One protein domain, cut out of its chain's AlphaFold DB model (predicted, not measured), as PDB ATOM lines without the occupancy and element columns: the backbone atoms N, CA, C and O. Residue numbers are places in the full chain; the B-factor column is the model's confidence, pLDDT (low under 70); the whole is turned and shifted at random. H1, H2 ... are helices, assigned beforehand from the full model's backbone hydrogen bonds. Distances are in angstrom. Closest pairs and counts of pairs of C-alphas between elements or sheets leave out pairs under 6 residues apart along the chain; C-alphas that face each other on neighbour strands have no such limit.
ATOM      1  N   ALA A  79      24.451 -35.712   6.559       84.88
ATOM      2  CA  ALA A  79      25.860 -35.332   6.570       84.88
ATOM      3  C   ALA A  79      26.765 -36.487   7.025       84.88
ATOM      4  O   ALA A  79      27.715 -36.824   6.325       84.88
ATOM      5  N   VAL A  80      26.425 -37.159   8.130       85.50
ATOM      6  CA  VAL A  80      27.171 -38.328   8.629       85.50
ATOM      7  C   VAL A  80      27.161 -39.457   7.601       85.50
ATOM      8  O   VAL A  80      28.205 -40.030   7.307       85.50
ATOM      9  N   ARG A  81      26.008 -39.762   6.987       86.88
ATOM     10  CA  ARG A  81      25.959 -40.764   5.910       86.88
ATOM     11  C   ARG A  81      26.826 -40.376   4.716       86.88
ATOM     12  O   ARG A  81      27.507 -41.243   4.182       86.88
ATOM     13  N   ALA A  82      26.783 -39.117   4.290       84.38
ATOM     14  CA  ALA A  82      27.582 -38.636   3.169       84.38
ATOM     15  C   ALA A  82      29.088 -38.717   3.469       84.38
ATOM     16  O   ALA A  82      29.836 -39.170   2.609       84.38
ATOM     17  N   GLY A  83      29.514 -38.359   4.686       84.69
ATOM     18  CA  GLY A  83      30.910 -38.471   5.124       84.69
ATOM     19  C   GLY A  83      31.408 -39.916   5.138       84.69
ATOM     20  O   GLY A  83      32.428 -40.223   4.529       84.69
ATOM     21  N   LEU A  84      30.621 -40.841   5.699       84.56
ATOM     22  CA  LEU A  84      30.963 -42.269   5.682       84.56
ATOM     23  C   LEU A  84      31.057 -42.829   4.255       84.56
ATOM     24  O   LEU A  84      31.991 -43.558   3.930       84.56
ATOM     25  N   VAL A  85      30.126 -42.453   3.369       85.75
ATOM     26  CA  VAL A  85      30.186 -42.853   1.952       85.75
ATOM     27  C   VAL A  85      31.423 -42.271   1.262       85.75
ATOM     28  O   VAL A  85      32.062 -42.983   0.490       85.75
ATOM     29  N   ALA A  86      31.796 -41.022   1.554       80.62
ATOM     30  CA  ALA A  86      33.002 -40.397   1.011       80.62
ATOM     31  C   ALA A  86      34.290 -41.121   1.449       80.62
ATOM     32  O   ALA A  86      35.242 -41.191   0.679       80.62
ATOM     33  N   GLN A  87      34.294 -41.723   2.639       82.06
ATOM     34  CA  GLN A  87      35.384 -42.565   3.146       82.06
ATOM     35  C   GLN A  87      35.329 -44.021   2.645       82.06
ATOM     36  O   GLN A  87      36.174 -44.838   3.004       82.06
ATOM     37  N   GLY A  88      34.332 -44.387   1.833       84.00
ATOM     38  CA  GLY A  88      34.140 -45.759   1.352       84.00
ATOM     39  C   GLY A  88      33.585 -46.724   2.409       84.00
ATOM     40  O   GLY A  88      33.552 -47.943   2.198       84.00
ATOM     41  N   THR A  89      33.125 -46.206   3.546       85.88
ATOM     42  CA  THR A  89      32.452 -46.978   4.590       85.88
ATOM     43  C   THR A  89      30.934 -46.821   4.477       85.88
ATOM     44  O   THR A  89      30.390 -46.164   3.589       85.88
ATOM     45  N   THR A  90      30.197 -47.528   5.331       87.88
ATOM     46  CA  THR A  90      28.736 -47.402   5.391       87.88
ATOM     47  C   THR A  90      28.306 -47.348   6.840       87.88
ATOM     48  O   THR A  90      28.956 -47.935   7.708       87.88
ATOM     49  N   LEU A  91      27.160 -46.717   7.084       85.38
ATOM     50  CA  LEU A  91      26.558 -46.642   8.412       85.38
ATOM     51  C   LEU A  91      26.380 -48.034   9.052       85.38
ATOM     52  O   LEU A  91      26.538 -48.180  10.258       85.38
ATOM     53  N   ASP A  92      26.089 -49.067   8.252       87.25
ATOM     54  CA  ASP A  92      25.948 -50.442   8.746       87.25
ATOM     55  C   ASP A  92      27.288 -51.090   9.118       87.25
ATOM     56  O   ASP A  92      27.353 -51.796  10.123       87.25
ATOM     57  N   LYS A  93      28.360 -50.836   8.357       85.25
ATOM     58  CA  LYS A  93      29.708 -51.310   8.710       85.25
ATOM     59  C   LYS A  93      30.196 -50.657  10.004       85.25
ATOM     60  O   LYS A  93      30.624 -51.366  10.908       85.25
ATOM     61  N   GLU A  94      30.029 -49.342  10.126       83.44
ATOM     62  CA  GLU A  94      30.346 -48.590  11.349       83.44
ATOM     63  C   GLU A  94      29.525 -49.067  12.551       83.44
ATOM     64  O   GLU A  94      30.046 -49.255  13.650       83.44
ATOM     65  N   ARG A  95      28.234 -49.344  12.343       87.31
ATOM     66  CA  ARG A  95      27.365 -49.917  13.376       87.31
ATOM     67  C   ARG A  95      27.906 -51.248  13.895       87.31
ATOM     68  O   ARG A  95      27.908 -51.461  15.107       87.31
ATOM     69  N   VAL A  96      28.293 -52.152  12.992       86.88
ATOM     70  CA  VAL A  96      28.832 -53.473  13.351       86.88
ATOM     71  C   VAL A  96      30.170 -53.326  14.069       86.88
ATOM     72  O   VAL A  96      30.346 -53.951  15.110       86.88
ATOM     73  N   ALA A  97      31.054 -52.452  13.583       85.31
ATOM     74  CA  ALA A  97      32.347 -52.180  14.209       85.31
ATOM     75  C   ALA A  97      32.205 -51.683  15.658       85.31
ATOM     76  O   ALA A  97      32.947 -52.114  16.534       85.31
ATOM     77  N   LYS A  98      31.208 -50.832  15.929       82.62
ATOM     78  CA  LYS A  98      30.958 -50.260  17.264       82.62
ATOM     79  C   LYS A  98      29.991 -51.077  18.130       82.62
ATOM     80  O   LYS A  98      29.725 -50.707  19.271       82.62
ATOM     81  N   GLY A  99      29.412 -52.160  17.602       86.06
ATOM     82  CA  GLY A  99      28.446 -52.995  18.327       86.06
ATOM     83  C   GLY A  99      27.167 -52.257  18.756       86.06
ATOM     84  O   GLY A  99      26.546 -52.606  19.761       86.06
ATOM     85  N   VAL A 100      26.762 -51.209  18.030       85.25
ATOM     86  CA  VAL A 100      25.617 -50.367  18.411       85.25
ATOM     87  C   VAL A 100      24.317 -50.913  17.815       85.25
ATOM     88  O   VAL A 100      24.267 -51.364  16.672       85.25
ATOM     89  N   ASN A 101      23.217 -50.842  18.570       88.88
ATOM     90  CA  ASN A 101      21.901 -51.232  18.059       88.88
ATOM     91  C   ASN A 101      21.494 -50.359  16.854       88.88
ATOM     92  O   ASN A 101      21.538 -49.128  16.926       88.88
ATOM     93  N   ARG A 102      21.012 -50.998  15.781       85.44
ATOM     94  CA  ARG A 102      20.540 -50.360  14.542       85.44
ATOM     95  C   ARG A 102      19.548 -49.230  14.796       85.44
ATOM     96  O   ARG A 102      19.710 -48.142  14.259       85.44
ATOM     97  N   GLN A 103      18.579 -49.450  15.685       87.38
ATOM     98  CA  GLN A 103      17.596 -48.417  16.021       87.38
ATOM     99  C   GLN A 103      18.246 -47.172  16.635       87.38
ATOM    100  O   GLN A 103      17.784 -46.058  16.409       87.38
ATOM    101  N   THR A 104      19.309 -47.344  17.418       84.75
ATOM    102  CA  THR A 104      20.009 -46.225  18.051       84.75
ATOM    103  C   THR A 104      20.823 -45.442  17.027       84.75
ATOM    104  O   THR A 104      20.775 -44.217  17.058       84.75
ATOM    105  N   VAL A 105      21.497 -46.121  16.094       84.81
ATOM    106  CA  VAL A 105      22.282 -45.472  15.026       84.81
ATOM    107  C   VAL A 105      21.398 -44.696  14.050       84.81
ATOM    108  O   VAL A 105      21.822 -43.665  13.544       84.81
ATOM    109  N   ASP A 106      20.152 -45.118  13.826       85.44
ATOM    110  CA  ASP A 106      19.217 -44.353  12.995       85.44
ATOM    111  C   ASP A 106      18.529 -43.206  13.754       85.44
ATOM    112  O   ASP A 106      18.353 -42.127  13.192       85.44
ATOM    113  N   LYS A 107      18.125 -43.410  15.016       85.69
ATOM    114  CA  LYS A 107      17.322 -42.432  15.780       85.69
ATOM    115  C   LYS A 107      18.144 -41.357  16.491       85.69
ATOM    116  O   LYS A 107      17.650 -40.249  16.692       85.69
ATOM    117  N   ALA A 108      19.374 -41.668  16.903       84.31
ATOM    118  CA  ALA A 108      20.242 -40.720  17.599       84.31
ATOM    119  C   ALA A 108      20.635 -39.525  16.709       84.31
ATOM    120  O   ALA A 108      20.276 -38.402  17.065       84.31
ATOM    121  N   PRO A 109      21.264 -39.713  15.531       80.81
ATOM    122  CA  PRO A 109      21.636 -38.598  14.655       80.81
ATOM    123  C   PRO A 109      20.438 -37.788  14.155       80.81
ATOM    124  O   PRO A 109      20.587 -36.593  13.948       80.81
ATOM    125  N   LYS A 110      19.244 -38.388  14.039       85.56
ATOM    126  CA  LYS A 110      17.998 -37.675  13.696       85.56
ATOM    127  C   LYS A 110      17.441 -36.799  14.826       85.56
ATOM    128  O   LYS A 110      16.519 -36.028  14.590       85.56
ATOM    129  N   GLY A 111      17.957 -36.931  16.049       82.06
ATOM    130  CA  GLY A 111      17.469 -36.199  17.222       82.06
ATOM    131  C   GLY A 111      16.215 -36.788  17.878       82.06
ATOM    132  O   GLY A 111      15.717 -36.215  18.850       82.06
ATOM    133  N   GLU A 112      15.731 -37.941  17.402       84.50
ATOM    134  CA  GLU A 112      14.569 -38.658  17.951       84.50
ATOM    135  C   GLU A 112      14.871 -39.297  19.316       84.50
ATOM    136  O   GLU A 112      13.967 -39.535  20.116       84.50
ATOM    137  N   ARG A 113      16.150 -39.574  19.608       78.25
ATOM    138  CA  ARG A 113      16.593 -40.107  20.902       78.25
ATOM    139  C   ARG A 113      17.577 -39.153  21.572       78.25
ATOM    140  O   ARG A 113      18.721 -39.023  21.144       78.25
ATOM    141  N   ARG A 114      17.138 -38.529  22.666       77.94
ATOM    142  CA  ARG A 114      17.921 -37.557  23.444       77.94
ATOM    143  C   ARG A 114      18.393 -38.190  24.747       77.94
ATOM    144  O   ARG A 114      17.721 -38.130  25.767       77.94
ATOM    145  N   SER A 115      19.536 -38.861  24.693       82.56
ATOM    146  CA  SER A 115      20.204 -39.403  25.880       82.56
ATOM    147  C   SER A 115      21.699 -39.102  25.817       82.56
ATOM    148  O   SER A 115      22.236 -38.959  24.720       82.56
ATOM    149  N   LYS A 116      22.382 -39.051  26.969       81.88
ATOM    150  CA  LYS A 116      23.843 -38.839  27.025       81.88
ATOM    151  C   LYS A 116      24.598 -39.863  26.167       81.88
ATOM    152  O   LYS A 116      25.483 -39.507  25.403       81.88
ATOM    153  N   ARG A 117      24.162 -41.128  26.213       82.75
ATOM    154  CA  ARG A 117      24.709 -42.206  25.376       82.75
ATOM    155  C   ARG A 117      24.435 -41.997  23.885       82.75
ATOM    156  O   ARG A 117      25.278 -42.313  23.062       82.75
ATOM    157  N   SER A 118      23.265 -41.469  23.527       81.06
ATOM    158  CA  SER A 118      22.951 -41.134  22.134       81.06
ATOM    159  C   SER A 118      23.824 -39.995  21.616       81.06
ATOM    160  O   SER A 118      24.254 -40.067  20.475       81.06
ATOM    161  N   GLN A 119      24.122 -38.990  22.445       81.94
ATOM    162  CA  GLN A 119      25.052 -37.921  22.075       81.94
ATOM    163  C   GLN A 119      26.478 -38.440  21.879       81.94
ATOM    164  O   GLN A 119      27.083 -38.111  20.868       81.94
ATOM    165  N   ALA A 120      26.969 -39.317  22.762       85.56
ATOM    166  CA  ALA A 120      28.273 -39.959  22.578       85.56
ATOM    167  C   ALA A 120      28.363 -40.694  21.227       85.56
ATOM    168  O   ALA A 120      29.292 -40.474  20.463       85.56
ATOM    169  N   ILE A 121      27.332 -41.468  20.869       85.88
ATOM    170  CA  ILE A 121      27.272 -42.173  19.577       85.88
ATOM    171  C   ILE A 121      27.270 -41.197  18.391       85.88
ATOM    172  O   ILE A 121      27.894 -41.470  17.371       85.88
ATOM    173  N   ILE A 122      26.560 -40.070  18.494       84.31
ATOM    174  CA  ILE A 122      26.547 -39.048  17.439       84.31
ATOM    175  C   ILE A 122      27.943 -38.463  17.251       84.31
ATOM    176  O   ILE A 122      28.392 -38.347  16.114       84.31
ATOM    177  N   ASN A 123      28.621 -38.124  18.346       84.06
ATOM    178  CA  ASN A 123      29.958 -37.554  18.285       84.06
ATOM    179  C   ASN A 123      30.967 -38.560  17.720       84.06
ATOM    180  O   ASN A 123      31.695 -38.233  16.793       84.06
ATOM    181  N   GLU A 124      30.921 -39.818  18.161       84.75
ATOM    182  CA  GLU A 124      31.759 -40.890  17.616       84.75
ATOM    183  C   GLU A 124      31.513 -41.126  16.116       84.75
ATOM    184  O   GLU A 124      32.439 -41.456  15.376       84.75
ATOM    185  N   LEU A 125      30.263 -41.034  15.650       83.12
ATOM    186  CA  LEU A 125      29.923 -41.170  14.228       83.12
ATOM    187  C   LEU A 125      30.358 -39.948  13.414       83.12
ATOM    188  O   LEU A 125      30.749 -40.101  12.263       83.12
ATOM    189  N   MET A 126      30.298 -38.754  13.999       81.44
ATOM    190  CA  MET A 126      30.805 -37.521  13.397       81.44
ATOM    191  C   MET A 126      32.327 -37.536  13.281       81.44
ATOM    192  O   MET A 126      32.845 -37.215  12.216       81.44
ATOM    193  N   ALA A 127      33.025 -37.955  14.338       80.81
ATOM    194  CA  ALA A 127      34.471 -38.133  14.334       80.81
ATOM    195  C   ALA A 127      34.881 -39.130  13.246       80.81
ATOM    196  O   ALA A 127      35.729 -38.814  12.420       80.81
ATOM    197  N   ALA A 128      34.186 -40.274  13.170       80.19
ATOM    198  CA  ALA A 128      34.407 -41.250  12.111       80.19
ATOM    199  C   ALA A 128      34.157 -40.655  10.719       80.19
ATOM    200  O   ALA A 128      34.996 -40.824   9.857       80.19
ATOM    201  N   ALA A 129      33.053 -39.931  10.502       79.00
ATOM    202  CA  ALA A 129      32.652 -39.446   9.178       79.00
ATOM    203  C   ALA A 129      33.419 -38.214   8.665       79.00
ATOM    204  O   ALA A 129      33.383 -37.944   7.465       79.00
ATOM    205  N   LEU A 130      34.022 -37.420   9.555       71.88
ATOM    206  CA  LEU A 130      34.646 -36.138   9.209       71.88
ATOM    207  C   LEU A 130      36.151 -36.082   9.512       71.88
ATOM    208  O   LEU A 130      36.754 -35.049   9.227       71.88
ATOM    209  N   ASP A 131      36.745 -37.123  10.112       67.38
ATOM    210  CA  ASP A 131      38.109 -37.090  10.683       67.38
ATOM    211  C   ASP A 131      38.342 -35.850  11.573       67.38
ATOM    212  O   ASP A 131      39.442 -35.302  11.690       67.38
TER     213      ASP A 131
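Overview. This is residues 79 to 131 of the 137 residues of an uncharacterized protein of Methylobacterium aquaticum (UniProt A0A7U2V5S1). One long helix, H4, runs along one side, and three short helices make an arc beside it: H1 packs on H4's residues 125 to 130, H3 stands crosswise near H4's beginning, and H2 comes between H1 and H3. The printed part has 53 residues with four named helices in the order H1, H2, H3, H4, which hold 37 of them, and no named strand; its class is all helix, and the whole is compact, with a radius of gyration of the C-alphas of 10.1 A and spans of 28 by 18 by 14 A.

Arrangement. Start at H4, residues 116 to 130: with residues 125 to 130 alone it touches H1, residues 79 to 86, at a steep tilt of 38 degrees, the same way; the closest C-alphas, of Gly 83 and Ala 129, are 4.5 A apart. H3, residues 102 to 107, is close to H4 but not clearly touching, about perpendicular at 88 degrees, the closest C-alphas being Thr 104 and Ser 118, 7.2 A. H2, residues 91 to 98, touches H3; look at the closest C-alphas, Arg 95 and Arg 102, 6.9 A. H1 and H3 are apart. In H1 to H4 every O i to N i+4 pair is within hydrogen-bond range.

Along the chain. Find C-alpha 116 at (23.843, -38.839, 27.025); from there H4 runs 21.0 A to C-alpha 130 at (34.646, -36.138, 9.209). H1 spans 10.4 A, H2 10.5 A and H3 8.6 A.

Size, cuts and confidence. The printed part has no cut and no long link; residue 131 is under pLDDT 70.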